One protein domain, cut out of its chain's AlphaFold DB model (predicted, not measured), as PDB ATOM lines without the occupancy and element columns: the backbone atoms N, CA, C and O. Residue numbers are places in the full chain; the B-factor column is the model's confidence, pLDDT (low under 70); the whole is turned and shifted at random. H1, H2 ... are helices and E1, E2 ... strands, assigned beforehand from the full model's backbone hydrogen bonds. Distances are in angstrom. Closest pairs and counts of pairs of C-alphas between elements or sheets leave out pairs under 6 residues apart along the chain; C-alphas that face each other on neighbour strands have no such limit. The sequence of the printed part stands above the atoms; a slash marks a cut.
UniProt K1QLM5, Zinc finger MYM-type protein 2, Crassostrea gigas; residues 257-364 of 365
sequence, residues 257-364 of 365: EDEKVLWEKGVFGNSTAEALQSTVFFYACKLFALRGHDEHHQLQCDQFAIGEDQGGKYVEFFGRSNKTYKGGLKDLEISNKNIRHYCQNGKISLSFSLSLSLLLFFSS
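AT A GLANCE: This is residues 257 to 364 of the 365 residues of the protein "Zinc finger MYM-type protein 2" of Crassostrea gigas (UniProt K1QLM5). A strongly twisted three-stranded sheet, E1 E2 E3, has helix H4 slanting over one face, and H2 crosses H4 near the middle of both helices, the last residues of H2 reaching the sheet. H1 lies beyond H2 at one end of the longest axis, and at the other end the long loop between E2 and E3 sticks out with residues 328 to 333. The printed part has 108 residues, with four named helices and three named strands in the order H1 H2 H3 E1 E2 E3 H4. The sheet order is E1 - E2 - E3, all antiparallel, and the class is mixed, helices and strands. The whole is compact, with a radius of gyration of the C-alphas of 15.0 A and spans of 48 by 34 by 32 A.

IN THESE COORDINATES: Find C-alpha 257 at (210.978, 228.600, 207.140); from there H1 runs to residue 264, 10.5 A. H2 takes residues 273 to 288, 21.6 A, and H3 residues 293 to 297, 6.0 A. Look for E1 from C-alpha 304 at (231.554, 243.111, 195.250) to residue 309, 15.9 A. E2 is residues 312 to 318, 19.0 A, and E3 residues 338 to 342, 13.5 A. H4 is residues 347 to 362, 22.5 A, ending at C-alpha 362 at (222.072, 250.048, 187.513).

HOW THE PARTS SIT: Begin at the sheet, a meander, each strand the antiparallel neighbour of the one before. In the hairpin E1 and E2, look at N 305 and O 316, 2.9 A apart and within hydrogen-bond range. In the hairpin E2 and E3, N 317 and O 339 are within range at 2.8 A. H4 is on the sheet at a height of 10.1 A, making two layers, a helix on one face of a sheet. It lies over E1 and E2, and on the local plane its line runs slantwise to E1 at 47 degrees. The closest C-alphas of H4 and E2 are those of Ser 353 and Val 315, 7.2 A. H2 only grazes the sheet, with residues 284 to 288; its closest C-alphas to E3 are those of Phe 288 and Ile 339, 6.5 A. With residues 276 to 283 alone H2 touches H4, at a steep tilt of 65 degrees, opposite ways; the closest C-alphas are those of Leu 276 and Ser 355, 6.7 A. H3 is close to H2 but not clearly touching, at 7.7 A between the C-alphas of His 296 and Phe 281. H1 and H2 are near each other, and H1 is apart from H4. In H1, H2, H3 and H4 every O i to N i+4 pair is within hydrogen-bond range.

THE WHOLE: The C-alphas of Glu 264 and Leu 329 are the two farthest apart, 48.5 A. The printed part has no cut. The link from E2 to E3, 19 residues, is long. Expect low confidence, pLDDT under 70, at residues 344 to 364, of which 347 to 362 belong to H4; the mean of the printed part is 78.5.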
ATOM      1  N   GLU A 257     212.430 228.500 207.281       89.75
ATOM      2  CA  GLU A 257     210.978 228.600 207.140       89.75
ATOM      3  C   GLU A 257     210.518 230.063 207.101       89.75
ATOM      4  O   GLU A 257     209.694 230.419 206.257       89.75
ATOM      5  N   ASP A 258     211.105 230.924 207.937       89.75
ATOM      6  CA  ASP A 258     210.830 232.363 207.947       89.75
ATOM      7  C   ASP A 258     211.234 233.004 206.615       89.75
ATOM      8  O   ASP A 258     210.477 233.770 206.017       89.75
ATOM      9  N   GLU A 259     212.416 232.645 206.105       87.94
ATOM     10  CA  GLU A 259     212.907 233.106 204.803       87.94
ATOM     11  C   GLU A 259     211.977 232.666 203.668       87.94
ATOM     12  O   GLU A 259     211.658 233.468 202.788       87.94
ATOM     13  N   LYS A 260     211.487 231.422 203.701       88.44
ATOM     14  CA  LYS A 260     210.524 230.927 202.714       88.44
ATOM     15  C   LYS A 260     209.242 231.761 202.714       88.44
ATOM     16  O   LYS A 260     208.770 232.141 201.643       88.44
ATOM     17  N   VAL A 261     208.715 232.094 203.891       90.88
ATOM     18  CA  VAL A 261     207.524 232.949 204.023       90.88
ATOM     19  C   VAL A 261     207.780 234.352 203.462       90.88
ATOM     20  O   VAL A 261     206.902 234.911 202.804       90.88
ATOM     21  N   LEU A 262     208.971 234.924 203.666       90.94
ATOM     22  CA  LEU A 262     209.331 236.241 203.121       90.94
ATOM     23  C   LEU A 262     209.355 236.254 201.585       90.94
ATOM     24  O   LEU A 262     208.889 237.219 200.973       90.94
ATOM     25  N   TRP A 263     209.826 235.171 200.963       88.06
ATOM     26  CA  TRP A 263     209.737 234.974 199.514       88.06
ATOM     27  C   TRP A 263     208.291 234.787 199.039       88.06
ATOM     28  O   TRP A 263     207.871 235.439 198.086       88.06
ATOM     29  N   GLU A 264     207.510 233.932 199.706       91.31
ATOM     30  CA  GLU A 264     206.110 233.654 199.339       91.31
ATOM     31  C   GLU A 264     205.219 234.903 199.444       91.31
ATOM     32  O   GLU A 264     204.322 235.095 198.624       91.31
ATOM     33  N   LYS A 265     205.489 235.781 200.417       90.75
ATOM     34  CA  LYS A 265     204.769 237.050 200.606       90.75
ATOM     35  C   LYS A 265     205.256 238.191 199.708       90.75
ATOM     36  O   LYS A 265     204.675 239.271 199.758       90.75
ATOM     37  N   GLY A 266     206.309 237.983 198.915       87.69
ATOM     38  CA  GLY A 266     206.881 239.022 198.055       87.69
ATOM     39  C   GLY A 266     207.602 240.144 198.809       87.69
ATOM     40  O   GLY A 266     207.851 241.196 198.226       87.69
ATOM     41  N   VAL A 267     207.942 239.932 200.089       90.19
ATOM     42  CA  VAL A 267     208.849 240.829 200.832       90.19
ATOM     43  C   VAL A 267     210.251 240.726 200.237       90.19
ATOM     44  O   VAL A 267     210.950 241.726 200.096       90.19
ATOM     45  N   PHE A 268     210.642 239.513 199.842       88.50
ATOM     46  CA  PHE A 268     211.783 239.289 198.966       88.50
ATOM     47  C   PHE A 268     211.334 239.104 197.524       88.50
ATOM     48  O   PHE A 268     210.264 238.567 197.239       88.50
ATOM     49  N   GLY A 269     212.175 239.554 196.601       85.44
ATOM     50  CA  GLY A 269     211.870 239.548 195.184       85.44
ATOM     51  C   GLY A 269     212.657 240.593 194.414       85.44
ATOM     52  O   GLY A 269     213.528 241.280 194.937       85.44
ATOM     53  N   ASN A 270     212.321 240.702 193.137       84.88
ATOM     54  CA  ASN A 270     212.839 241.702 192.204       84.88
ATOM     55  C   ASN A 270     211.704 242.434 191.465       84.88
ATOM     56  O   ASN A 270     211.947 243.123 190.480       84.88
ATOM     57  N   SER A 271     210.461 242.254 191.921       85.19
ATOM     58  CA  SER A 271     209.262 242.840 191.320       85.19
ATOM     59  C   SER A 271     209.103 244.325 191.647       85.19
ATOM     60  O   SER A 271     208.538 245.065 190.846       85.19
ATOM     61  N   THR A 272     209.602 244.769 192.803       88.88
ATOM     62  CA  THR A 272     209.595 246.170 193.240       88.88
ATOM     63  C   THR A 272     210.972 246.567 193.769       88.88
ATOM     64  O   THR A 272     211.758 245.715 194.188       88.88
ATOM     65  N   ALA A 273     211.262 247.870 193.775       86.94
ATOM     66  CA  ALA A 273     212.510 248.394 194.331       86.94
ATOM     67  C   ALA A 273     212.665 248.049 195.825       86.94
ATOM     68  O   ALA A 273     213.748 247.672 196.261       86.94
ATOM     69  N   GLU A 274     211.572 248.111 196.590       88.00
ATOM     70  CA  GLU A 274     211.550 247.786 198.019       88.00
ATOM     71  C   GLU A 274     211.817 246.296 198.285       88.00
ATOM     72  O   GLU A 274     212.625 245.954 199.153       88.00
ATOM     73  N   ALA A 275     211.205 245.402 197.499       86.31
ATOM     74  CA  ALA A 275     211.446 243.964 197.611       86.31
ATOM     75  C   ALA A 275     212.894 243.614 197.242       86.31
ATOM     76  O   ALA A 275     213.543 242.811 197.922       86.31
ATOM     77  N   LEU A 276     213.436 244.266 196.207       85.75
ATOM     78  CA  LEU A 276     214.830 244.103 195.802       85.75
ATOM     79  C   LEU A 276     215.793 244.574 196.897       85.75
ATOM     80  O   LEU A 276     216.713 243.840 197.261       85.75
ATOM     81  N   GLN A 277     215.558 245.761 197.460       86.62
ATOM     82  CA  GLN A 277     216.367 246.318 198.543       86.62
ATOM     83  C   GLN A 277     216.338 245.420 199.786       86.62
ATOM     84  O   GLN A 277     217.393 245.105 200.335       86.62
ATOM     85  N   SER A 278     215.154 244.948 200.187       87.44
ATOM     86  CA  SER A 278     214.977 244.042 201.333       87.44
ATOM     87  C   SER A 278     215.710 242.717 201.130       87.44
ATOM     88  O   SER A 278     216.386 242.229 202.039       87.44
ATOM     89  N   THR A 279     215.641 242.168 199.914       85.94
ATOM     90  CA  THR A 279     216.371 240.954 199.524       85.94
ATOM     91  C   THR A 279     217.876 241.167 199.663       85.94
ATOM     92  O   THR A 279     218.565 240.384 200.316       85.94
ATOM     93  N   VAL A 280     218.402 242.244 199.079       85.88
ATOM     94  CA  VAL A 280     219.845 242.522 199.077       85.88
ATOM     95  C   VAL A 280     220.355 242.775 200.488       85.88
ATOM     96  O   VAL A 280     221.361 242.185 200.875       85.88
ATOM     97  N   PHE A 281     219.638 243.577 201.276       87.00
ATOM     98  CA  PHE A 281     219.973 243.840 202.673       87.00
ATOM     99  C   PHE A 281     220.045 242.541 203.489       87.00
ATOM    100  O   PHE A 281     221.024 242.299 204.201       87.00
ATOM    101  N   PHE A 282     219.048 241.659 203.345       87.25
ATOM    102  CA  PHE A 282     219.012 240.385 204.060       87.25
ATOM    103  C   PHE A 282     220.183 239.470 203.689       87.25
ATOM    104  O   PHE A 282     220.865 238.957 204.577       87.25
ATOM    105  N   TYR A 283     220.471 239.283 202.400       86.31
ATOM    106  CA  TYR A 283     221.582 238.421 201.981       86.31
ATOM    107  C   TYR A 283     222.955 239.040 202.247       86.31
ATOM    108  O   TYR A 283     223.894 238.302 202.535       86.31
ATOM    109  N   ALA A 284     223.076 240.368 202.255       85.62
ATOM    110  CA  ALA A 284     224.276 241.046 202.734       85.62
ATOM    111  C   ALA A 284     224.547 240.728 204.220       85.62
ATOM    112  O   ALA A 284     225.685 240.439 204.602       85.62
ATOM    113  N   CYS A 285     223.495 240.677 205.047       86.88
ATOM    114  CA  CYS A 285     223.592 240.204 206.430       86.88
ATOM    115  C   CYS A 285     223.919 238.705 206.510       86.88
ATOM    116  O   CYS A 285     224.803 238.307 207.268       86.88
ATOM    117  N   LYS A 286     223.205 237.865 205.752       84.88
ATOM    118  CA  LYS A 286     223.273 236.400 205.851       84.88
ATOM    119  C   LYS A 286     224.582 235.822 205.317       84.88
ATOM    120  O   LYS A 286     225.148 234.939 205.952       84.88
ATOM    121  N   LEU A 287     225.043 236.292 204.160       84.50
ATOM    122  CA  LEU A 287     226.247 235.786 203.504       84.50
ATOM    123  C   LEU A 287     227.484 236.453 204.109       84.50
ATOM    124  O   LEU A 287     228.319 235.803 204.722       84.50
ATOM    125  N   PHE A 288     227.557 237.780 204.055       84.19
ATOM    126  CA  PHE A 288     228.782 238.495 204.414       84.19
ATOM    127  C   PHE A 288     228.841 238.929 205.877       84.19
ATOM    128  O   PHE A 288     229.793 239.604 206.268       84.19
ATOM    129  N   ALA A 289     227.857 238.562 206.707       84.94
ATOM    130  CA  ALA A 289     227.776 238.947 208.117       84.94
ATOM    131  C   ALA A 289     227.913 240.466 208.333       84.94
ATOM    132  O   ALA A 289     228.577 240.896 209.282       84.94
ATOM    133  N   LEU A 290     227.335 241.268 207.431       83.94
ATOM    134  CA  LEU A 290     227.254 242.724 207.567       83.94
ATOM    135  C   LEU A 290     226.117 243.063 208.526       83.94
ATOM    136  O   LEU A 290     224.973 242.668 208.302       83.94
ATOM    137  N   ARG A 291     226.427 243.746 209.631       81.25
ATOM    138  CA  ARG A 291     225.445 244.014 210.701       81.25
ATOM    139  C   ARG A 291     225.413 245.473 211.128       81.25
ATOM    140  O   ARG A 291     224.419 245.914 211.696       81.25
ATOM    141  N   GLY A 292     226.501 246.208 210.922       79.06
ATOM    142  CA  GLY A 292     226.575 247.615 211.266       79.06
ATOM    143  C   GLY A 292     225.706 248.452 210.339       79.06
ATOM    144  O   GLY A 292     225.750 248.283 209.125       79.06
ATOM    145  N   HIS A 293     224.964 249.398 210.914       81.94
ATOM    146  CA  HIS A 293     224.256 250.422 210.146       81.94
ATOM    147  C   HIS A 293     225.199 251.115 209.153       81.94
ATOM    148  O   HIS A 293     224.915 251.164 207.963       81.94
ATOM    149  N   ASP A 294     226.354 251.577 209.637       79.00
ATOM    150  CA  ASP A 294     227.318 252.306 208.812       79.00
ATOM    151  C   ASP A 294     227.924 251.416 207.718       79.00
ATOM    152  O   ASP A 294     228.163 251.895 206.615       79.00
ATOM    153  N   GLU A 295     228.103 250.114 207.991       80.81
ATOM    154  CA  GLU A 295     228.588 249.147 206.994       80.81
ATOM    155  C   GLU A 295     227.599 248.997 205.833       80.81
ATOM    156  O   GLU A 295     228.020 248.947 204.683       80.81
ATOM    157  N   HIS A 296     226.295 248.943 206.123       84.50
ATOM    158  CA  HIS A 296     225.253 248.864 205.094       84.50
ATOM    159  C   HIS A 296     225.042 250.201 204.381       84.50
ATOM    160  O   HIS A 296     224.902 250.231 203.164       84.50
ATOM    161  N   HIS A 297     225.041 251.311 205.120       83.88
ATOM    162  CA  HIS A 297     224.802 252.642 204.563       83.88
ATOM    163  C   HIS A 297     225.930 253.102 203.628       83.88
ATOM    164  O   HIS A 297     225.687 253.839 202.676       83.88
ATOM    165  N   GLN A 298     227.175 252.705 203.901       84.19
ATOM    166  CA  GLN A 298     228.345 253.076 203.096       84.19
ATOM    167  C   GLN A 298     228.724 252.007 202.066       84.19
ATOM    168  O   GLN A 298     229.765 252.131 201.421       84.19
ATOM    169  N   LEU A 299     227.913 250.956 201.934       85.44
ATOM    170  CA  LEU A 299     228.199 249.831 201.063       85.44
ATOM    171  C   LEU A 299     228.248 250.285 199.601       85.44
ATOM    172  O   LEU A 299     227.299 250.880 199.090       85.44
ATOM    173  N   GLN A 300     229.354 249.987 198.926       86.44
ATOM    174  CA  GLN A 300     229.555 250.340 197.524       86.44
ATOM    175  C   GLN A 300     229.594 249.106 196.623       86.44
ATOM    176  O   GLN A 300     229.908 247.994 197.041       86.44
ATOM    177  N   CYS A 301     229.253 249.324 195.354       83.75
ATOM    178  CA  CYS A 301     229.188 248.282 194.334       83.75
ATOM    179  C   CYS A 301     230.559 247.655 194.036       83.75
ATOM    180  O   CYS A 301     230.652 246.450 193.833       83.75
ATOM    181  N   ASP A 302     231.626 248.452 194.078       88.00
ATOM    182  CA  ASP A 302     233.010 248.015 193.860       88.00
ATOM    183  C   ASP A 302     233.554 247.101 194.972       88.00
ATOM    184  O   ASP A 302     234.585 246.455 194.803       88.00
ATOM    185  N   GLN A 303     232.847 247.006 196.101       88.56
ATOM    186  CA  GLN A 303     233.149 246.049 197.159       88.56
ATOM    187  C   GLN A 303     232.676 244.632 196.829       88.56
ATOM    188  O   GLN A 303     232.928 243.727 197.620       88.56
ATOM    189  N   PHE A 304     232.002 244.423 195.695       87.31
ATOM    190  CA  PHE A 304     231.554 243.111 195.250       87.31
ATOM    191  C   PHE A 304     232.179 242.736 193.911       87.31
ATOM    192  O   PHE A 304     232.140 243.507 192.955       87.31
ATOM    193  N   ALA A 305     232.676 241.506 193.818       87.19
ATOM    194  CA  ALA A 305     233.049 240.885 192.555       87.19
ATOM    195  C   ALA A 305     232.219 239.624 192.324       87.19
ATOM    196  O   ALA A 305     231.978 238.836 193.238       87.19
ATOM    197  N   ILE A 306     231.786 239.428 191.082       85.69
ATOM    198  CA  ILE A 306     231.135 238.197 190.639       85.69
ATOM    199  C   ILE A 306     232.104 237.502 189.692       85.69
ATOM    200  O   ILE A 306     232.631 238.127 188.772       85.69
ATOM    201  N   GLY A 307     232.336 236.213 189.914       85.25
ATOM    202  CA  GLY A 307     233.263 235.430 189.109       85.25
ATOM    203  C   GLY A 307     232.843 233.974 188.992       85.25
ATOM    204  O   GLY A 307     231.820 233.551 189.531       85.25
ATOM    205  N   GLU A 308     233.640 233.208 188.259       87.75
ATOM    206  CA  GLU A 308     233.474 231.768 188.096       87.75
ATOM    207  C   GLU A 308     234.855 231.115 188.112       87.75
ATOM    208  O   GLU A 308     235.773 231.572 187.430       87.75
ATOM    209  N   ASP A 309     235.016 230.080 188.931       89.06
ATOM    210  CA  ASP A 309     236.226 229.263 188.983       89.06
ATOM    211  C   ASP A 309     235.862 227.765 188.977       89.06
ATOM    212  O   ASP A 309     234.729 227.386 188.676       89.06
ATOM    213  N   GLN A 310     236.820 226.888 189.289       86.69
ATOM    214  CA  GLN A 310     236.600 225.434 189.324       86.69
ATOM    215  C   GLN A 310     235.507 225.000 190.325       86.69
ATOM    216  O   GLN A 310     234.917 223.935 190.156       86.69
ATOM    217  N   GLY A 311     235.227 225.812 191.351       77.12
ATOM    218  CA  GLY A 311     234.152 225.636 192.330       77.12
ATOM    219  C   GLY A 311     232.795 226.200 191.890       77.12
ATOM    220  O   GLY A 311     231.814 226.067 192.621       77.12
ATOM    221  N   GLY A 312     232.716 226.800 190.699       82.69
ATOM    222  CA  GLY A 312     231.506 227.373 190.115       82.69
ATOM    223  C   GLY A 312     231.417 228.891 190.271       82.69
ATOM    224  O   GLY A 312     232.394 229.577 190.576       82.69
ATOM    225  N   LYS A 313     230.218 229.433 190.030       84.12
ATOM    226  CA  LYS A 313     229.957 230.873 190.145       84.12
ATOM    227  C   LYS A 313     230.003 231.315 191.601       84.12
ATOM    228  O   LYS A 313     229.399 230.671 192.460       84.12
ATOM    229  N   TYR A 314     230.647 232.437 191.877       84.00
ATOM    230  CA  TYR A 314     230.760 232.996 193.217       84.00
ATOM    231  C   TYR A 314     230.489 234.496 193.237       84.00
ATOM    232  O   TYR A 314     230.571 235.189 192.222       84.00
ATOM    233  N   VAL A 315     230.185 234.977 194.437       84.75
ATOM    234  CA  VAL A 315     230.224 236.388 194.805       84.75
ATOM    235  C   VAL A 315     231.277 236.570 195.892       84.75
ATOM    236  O   VAL A 315     231.320 235.820 196.867       84.75
ATOM    237  N   GLU A 316     232.147 237.547 195.710       88.75
ATOM    238  CA  GLU A 316     233.207 237.907 196.641       88.75
ATOM    239  C   GLU A 316     232.962 239.319 197.162       88.75
ATOM    240  O   GLU A 316     232.614 240.214 196.395       88.75
ATOM    241  N   PHE A 317     233.094 239.496 198.472       89.12
ATOM    242  CA  PHE A 317     232.934 240.765 199.159       89.12
ATOM    243  C   PHE A 317     234.264 241.214 199.752       89.12
ATOM    244  O   PHE A 317     234.854 240.512 200.576       89.12
ATOM    245  N   PHE A 318     234.671 242.427 199.396       89.56
ATOM    246  CA  PHE A 318     235.849 243.103 199.914       89.56
ATOM    247  C   PHE A 318     235.432 244.104 200.994       89.56
ATOM    248  O   PHE A 318     234.988 245.230 200.736       89.56
ATOM    249  N   GLY A 319     235.576 243.674 202.241       84.62
ATOM    250  CA  GLY A 319     235.389 244.519 203.406       84.62
ATOM    251  C   GLY A 319     236.406 245.652 203.438       84.62
ATOM    252  O   GLY A 319     237.577 245.481 203.109       84.62
ATOM    253  N   ARG A 320     235.934 246.818 203.869       86.69
ATOM    254  CA  ARG A 320     236.764 247.977 204.206       86.69
ATOM    255  C   ARG A 320     236.829 248.109 205.732       86.69
ATOM    256  O   ARG A 320     236.549 247.153 206.462       86.69
ATOM    257  N   SER A 321     237.142 249.305 206.225       79.81
ATOM    258  CA  SER A 321     237.005 249.624 207.646       79.81
ATOM    259  C   SER A 321     235.574 249.381 208.131       79.81
ATOM    260  O   SER A 321     234.610 249.761 207.466       79.81
ATOM    261  N   ASN A 322     235.439 248.813 209.320       75.81
ATOM    262  CA  ASN A 322     234.174 248.612 210.011       75.81
ATOM    263  C   ASN A 322     234.287 249.040 211.485       75.81
ATOM    264  O   ASN A 322     235.272 249.636 211.919       75.81
ATOM    265  N   LYS A 323     233.252 248.765 212.287       70.38
ATOM    266  CA  LYS A 323     233.209 249.171 213.701       70.38
ATOM    267  C   LYS A 323     234.354 248.585 214.539       70.38
ATOM    268  O   LYS A 323     234.805 249.255 215.466       70.38
ATOM    269  N   THR A 324     234.754 247.345 214.265       70.56
ATOM    270  CA  THR A 324     235.731 246.577 215.060       70.56
ATOM    271  C   THR A 324     237.117 246.529 214.440       70.56
ATOM    272  O   THR A 324     238.062 246.191 215.135       70.56
ATOM    273  N   TYR A 325     237.229 246.873 213.163       78.38
ATOM    274  CA  TYR A 325     238.476 246.953 212.428       78.38
ATOM    275  C   TYR A 325     238.509 248.301 211.717       78.38
ATOM    276  O   TYR A 325     237.843 248.502 210.699       78.38
ATOM    277  N   LYS A 326     239.237 249.248 212.303       79.31
ATOM    278  CA  LYS A 326     239.425 250.586 211.722       79.31
ATOM    279  C   LYS A 326     240.824 250.759 211.139       79.31
ATOM    280  O   LYS A 326     241.106 251.809 210.565       79.31
ATOM    281  N   GLY A 327     241.670 249.738 211.274       82.56
ATOM    282  CA  GLY A 327     243.081 249.832 210.952       82.56
ATOM    283  C   GLY A 327     243.837 250.610 212.032       82.56
ATOM    284  O   GLY A 327     243.411 250.733 213.183       82.56
ATOM    285  N   GLY A 328     244.975 251.176 211.645       84.94
ATOM    286  CA  GLY A 328     245.845 251.915 212.555       84.94
ATOM    287  C   GLY A 328     246.761 251.004 213.369       84.94
ATOM    288  O   GLY A 328     246.824 249.797 213.164       84.94
ATOM    289  N   LEU A 329     247.504 251.606 214.302       85.12
ATOM    290  CA  LEU A 329     248.650 250.960 214.956       85.12
ATOM    291  C   LEU A 329     248.312 249.662 215.705       85.12
ATOM    292  O   LEU A 329     249.183 248.819 215.879       85.12
ATOM    293  N   LYS A 330     247.066 249.509 216.168       79.75
ATOM    294  CA  LYS A 330     246.621 248.328 216.921       79.75
ATOM    295  C   LYS A 330     246.139 247.180 216.035       79.75
ATOM    296  O   LYS A 330     246.096 246.051 216.506       79.75
ATOM    297  N   ASP A 331     245.819 247.474 214.779       82.94
ATOM    298  CA  ASP A 331     245.212 246.534 213.839       82.94
ATOM    299  C   ASP A 331     246.188 246.189 212.694       82.94
ATOM    300  O   ASP A 331     245.760 245.697 211.657       82.94
ATOM    301  N   LEU A 332     247.496 246.452 212.858       81.50
ATOM    302  CA  LEU A 332     248.514 246.238 211.812       81.50
ATOM    303  C   LEU A 332     248.579 244.787 211.318       81.50
ATOM    304  O   LEU A 332     248.903 244.545 210.160       81.50
ATOM    305  N   GLU A 333     248.268 243.833 212.194       80.12
ATOM    306  CA  GLU A 333     248.268 242.399 211.889       80.12
ATOM    307  C   GLU A 333     246.902 241.894 211.397       80.12
ATOM    308  O   GLU A 333     246.760 240.731 211.016       80.12
ATOM    309  N   ILE A 334     245.873 242.746 211.415       81.25
ATOM    310  CA  ILE A 334     244.515 242.374 211.030       81.25
ATOM    311  C   ILE A 334     244.314 242.732 209.557       81.25
ATOM    312  O   ILE A 334     244.596 243.844 209.121       81.25
ATOM    313  N   SER A 335     243.803 241.782 208.777       78.88
ATOM    314  CA  SER A 335     243.469 242.000 207.370       78.88
ATOM    315  C   SER A 335     241.997 242.362 207.182       78.88
ATOM    316  O   SER A 335     241.130 242.049 208.003       78.88
ATOM    317  N   ASN A 336     241.710 243.024 206.059       81.00
ATOM    318  CA  ASN A 336     240.343 243.303 205.636       81.00
ATOM    319  C   ASN A 336     239.525 242.011 205.519       81.00
ATOM    320  O   ASN A 336     240.003 240.980 205.047       81.00
ATOM    321  N   LYS A 337     238.245 242.102 205.883       81.31
ATOM    322  CA  LYS A 337     237.286 241.004 205.744       81.31
ATOM    323  C   LYS A 337     237.028 240.726 204.261       81.31
ATOM    324  O   LYS A 337     236.183 241.384 203.666       81.31
ATOM    325  N   ASN A 338     237.721 239.755 203.679       87.81
ATOM    326  CA  ASN A 338     237.429 239.265 202.335       87.81
ATOM    327  C   ASN A 338     236.653 237.944 202.426       87.81
ATOM    328  O   ASN A 338     237.141 236.980 203.018       87.81
ATOM    329  N   ILE A 339     235.425 237.918 201.904       87.31
ATOM    330  CA  ILE A 339     234.544 236.748 201.983       87.31
ATOM    331  C   ILE A 339     234.062 236.365 200.595       87.31
ATOM    332  O   ILE A 339     233.358 237.128 199.940       87.31
ATOM    333  N   ARG A 340     234.330 235.116 200.215       87.69
ATOM    334  CA  ARG A 340     233.817 234.498 198.996       87.69
ATOM    335  C   ARG A 340     232.704 233.503 199.309       87.69
ATOM    336  O   ARG A 340     232.886 232.587 200.108       87.69
ATOM    337  N   HIS A 341     231.570 233.649 198.630       85.06
ATOM    338  CA  HIS A 341     230.452 232.711 198.669       85.06
ATOM    339  C   HIS A 341     230.172 232.129 197.288       85.06
ATOM    340  O   HIS A 341     229.832 232.845 196.348       85.06
ATOM    341  N   TYR A 342     230.248 230.805 197.191       83.12
ATOM    342  CA  TYR A 342     229.858 230.067 195.997       83.12
ATOM    343  C   TYR A 342     228.337 229.945 195.899       83.12
ATOM    344  O   TYR A 342     227.646 229.660 196.883       83.12
ATOM    345  N   CYS A 343     227.812 230.129 194.693       73.94
ATOM    346  CA  CYS A 343     226.412 229.899 194.392       73.94
ATOM    347  C   CYS A 343     226.142 228.393 194.457       73.94
ATOM    348  O   CYS A 343     226.471 227.648 193.539       73.94
ATOM    349  N   GLN A 344     225.529 227.927 195.544       65.38
ATOM    350  CA  GLN A 344     225.017 226.556 195.598       65.38
ATOM    351  C   GLN A 344     223.902 226.385 194.555       65.38
ATOM    352  O   GLN A 344     223.169 227.339 194.300       65.38
ATOM    353  N   ASN A 345     223.729 225.176 194.004       50.78
ATOM    354  CA  ASN A 345     222.747 224.816 192.958       50.78
ATOM    355  C   ASN A 345     221.249 224.945 193.367       50.78
ATOM    356  O   ASN A 345     220.388 224.243 192.841       50.78
ATOM    357  N   GLY A 346     220.908 225.832 194.304       52.81
ATOM    358  CA  GLY A 346     219.544 226.181 194.695       52.81
ATOM    359  C   GLY A 346     219.082 227.518 194.101       52.81
ATOM    360  O   GLY A 346     219.874 228.429 193.879       52.81
ATOM    361  N   LYS A 347     217.764 227.667 193.907       49.69
ATOM    362  CA  LYS A 347     217.108 228.867 193.334       49.69
ATOM    363  C   LYS A 347     217.432 230.186 194.062       49.69
ATOM    364  O   LYS A 347     217.282 231.257 193.486       49.69
ATOM    365  N   ILE A 348     217.877 230.108 195.315       49.75
ATOM    366  CA  ILE A 348     218.037 231.246 196.224       49.75
ATOM    367  C   ILE A 348     219.372 231.988 196.008       49.75
ATOM    368  O   ILE A 348     219.397 233.218 196.010       49.75
ATOM    369  N   SER A 349     220.469 231.268 195.739       48.53
ATOM    370  CA  SER A 349     221.782 231.879 195.447       48.53
ATOM    371  C   SER A 349     221.774 232.614 194.101       48.53
ATOM    372  O   SER A 349     222.309 233.715 193.978       48.53
ATOM    373  N   LEU A 350     221.071 232.037 193.121       49.59
ATOM    374  CA  LEU A 350     220.811 232.633 191.816       49.59
ATOM    375  C   LEU A 350     220.036 233.937 191.954       49.59
ATOM    376  O   LEU A 350     220.376 234.899 191.276       49.59
ATOM    377  N   SER A 351     219.046 234.004 192.848       53.22
ATOM    378  CA  SER A 351     218.276 235.232 193.038       53.22
ATOM    379  C   SER A 351     219.099 236.344 193.677       53.22
ATOM    380  O   SER A 351     218.960 237.480 193.245       53.22
ATOM    381  N   PHE A 352     219.979 236.058 194.644       58.75
ATOM    382  CA  PHE A 352     220.881 237.087 195.175       58.75
ATOM    383  C   PHE A 352     221.920 237.523 194.138       58.75
ATOM    384  O   PHE A 352     222.135 238.716 193.967       58.75
ATOM    385  N   SER A 353     222.514 236.583 193.396       55.41
ATOM    386  CA  SER A 353     223.444 236.904 192.307       55.41
ATOM    387  C   SER A 353     222.770 237.738 191.210       55.41
ATOM    388  O   SER A 353     223.357 238.715 190.761       55.41
ATOM    389  N   LEU A 354     221.522 237.428 190.837       56.50
ATOM    390  CA  LEU A 354     220.713 238.212 189.895       56.50
ATOM    391  C   LEU A 354     220.366 239.593 190.459       56.50
ATOM    392  O   LEU A 354     220.539 240.583 189.759       56.50
ATOM    393  N   SER A 355     219.921 239.673 191.715       58.94
ATOM    394  CA  SER A 355     219.580 240.931 192.389       58.94
ATOM    395  C   SER A 355     220.792 241.844 192.570       58.94
ATOM    396  O   SER A 355     220.692 243.046 192.340       58.94
ATOM    397  N   LEU A 356     221.950 241.279 192.922       60.47
ATOM    398  CA  LEU A 356     223.210 242.008 193.022       60.47
ATOM    399  C   LEU A 356     223.714 242.409 191.634       60.47
ATOM    400  O   LEU A 356     224.115 243.548 191.455       60.47
ATOM    401  N   SER A 357     223.610 241.532 190.631       56.50
ATOM    402  CA  SER A 357     223.938 241.876 189.239       56.50
ATOM    403  C   SER A 357     223.053 243.007 188.711       56.50
ATOM    404  O   SER A 357     223.560 243.894 188.041       56.50
ATOM    405  N   LEU A 358     221.757 243.021 189.043       53.84
ATOM    406  CA  LEU A 358     220.836 244.119 188.729       53.84
ATOM    407  C   LEU A 358     221.271 245.420 189.420       53.84
ATOM    408  O   LEU A 358     221.336 246.456 188.767       53.84
ATOM    409  N   LEU A 359     221.634 245.372 190.704       57.78
ATOM    410  CA  LEU A 359     222.146 246.531 191.446       57.78
ATOM    411  C   LEU A 359     223.467 247.077 190.883       57.78
ATOM    412  O   LEU A 359     223.590 248.285 190.708       57.78
ATOM    413  N   LEU A 360     224.421 246.200 190.561       53.56
ATOM    414  CA  LEU A 360     225.700 246.564 189.938       53.56
ATOM    415  C   LEU A 360     225.507 247.096 188.506       53.56
ATOM    416  O   LEU A 360     226.227 247.989 188.063       53.56
ATOM    417  N   PHE A 361     224.523 246.565 187.775       45.66
ATOM    418  CA  PHE A 361     224.189 247.018 186.427       45.66
ATOM    419  C   PHE A 361     223.572 248.421 186.438       45.66
ATOM    420  O   PHE A 361     223.942 249.250 185.613       45.66
ATOM    421  N   PHE A 362     222.682 248.719 187.391       44.91
ATOM    422  CA  PHE A 362     222.072 250.048 187.513       44.91
ATOM    423  C   PHE A 362     223.000 251.113 188.110       44.91
ATOM    424  O   PHE A 362     222.762 252.287 187.866       44.91
ATOM    425  N   SER A 363     224.050 250.743 188.851       43.34
ATOM    426  CA  SER A 363     225.058 251.697 189.348       43.34
ATOM    427  C   SER A 363     226.158 252.034 188.335       43.34
ATOM    428  O   SER A 363     226.970 252.923 188.582       43.34
ATOM    429  N   SER A 364     226.188 251.321 187.203       34.81
ATOM    430  CA  SER A 364     227.128 251.542 186.096       34.81
ATOM    431  C   SER A 364     226.599 252.512 185.023       34.81
ATOM    432  O   SER A 364     227.267 252.709 184.006       34.81
TER     433      SER A 364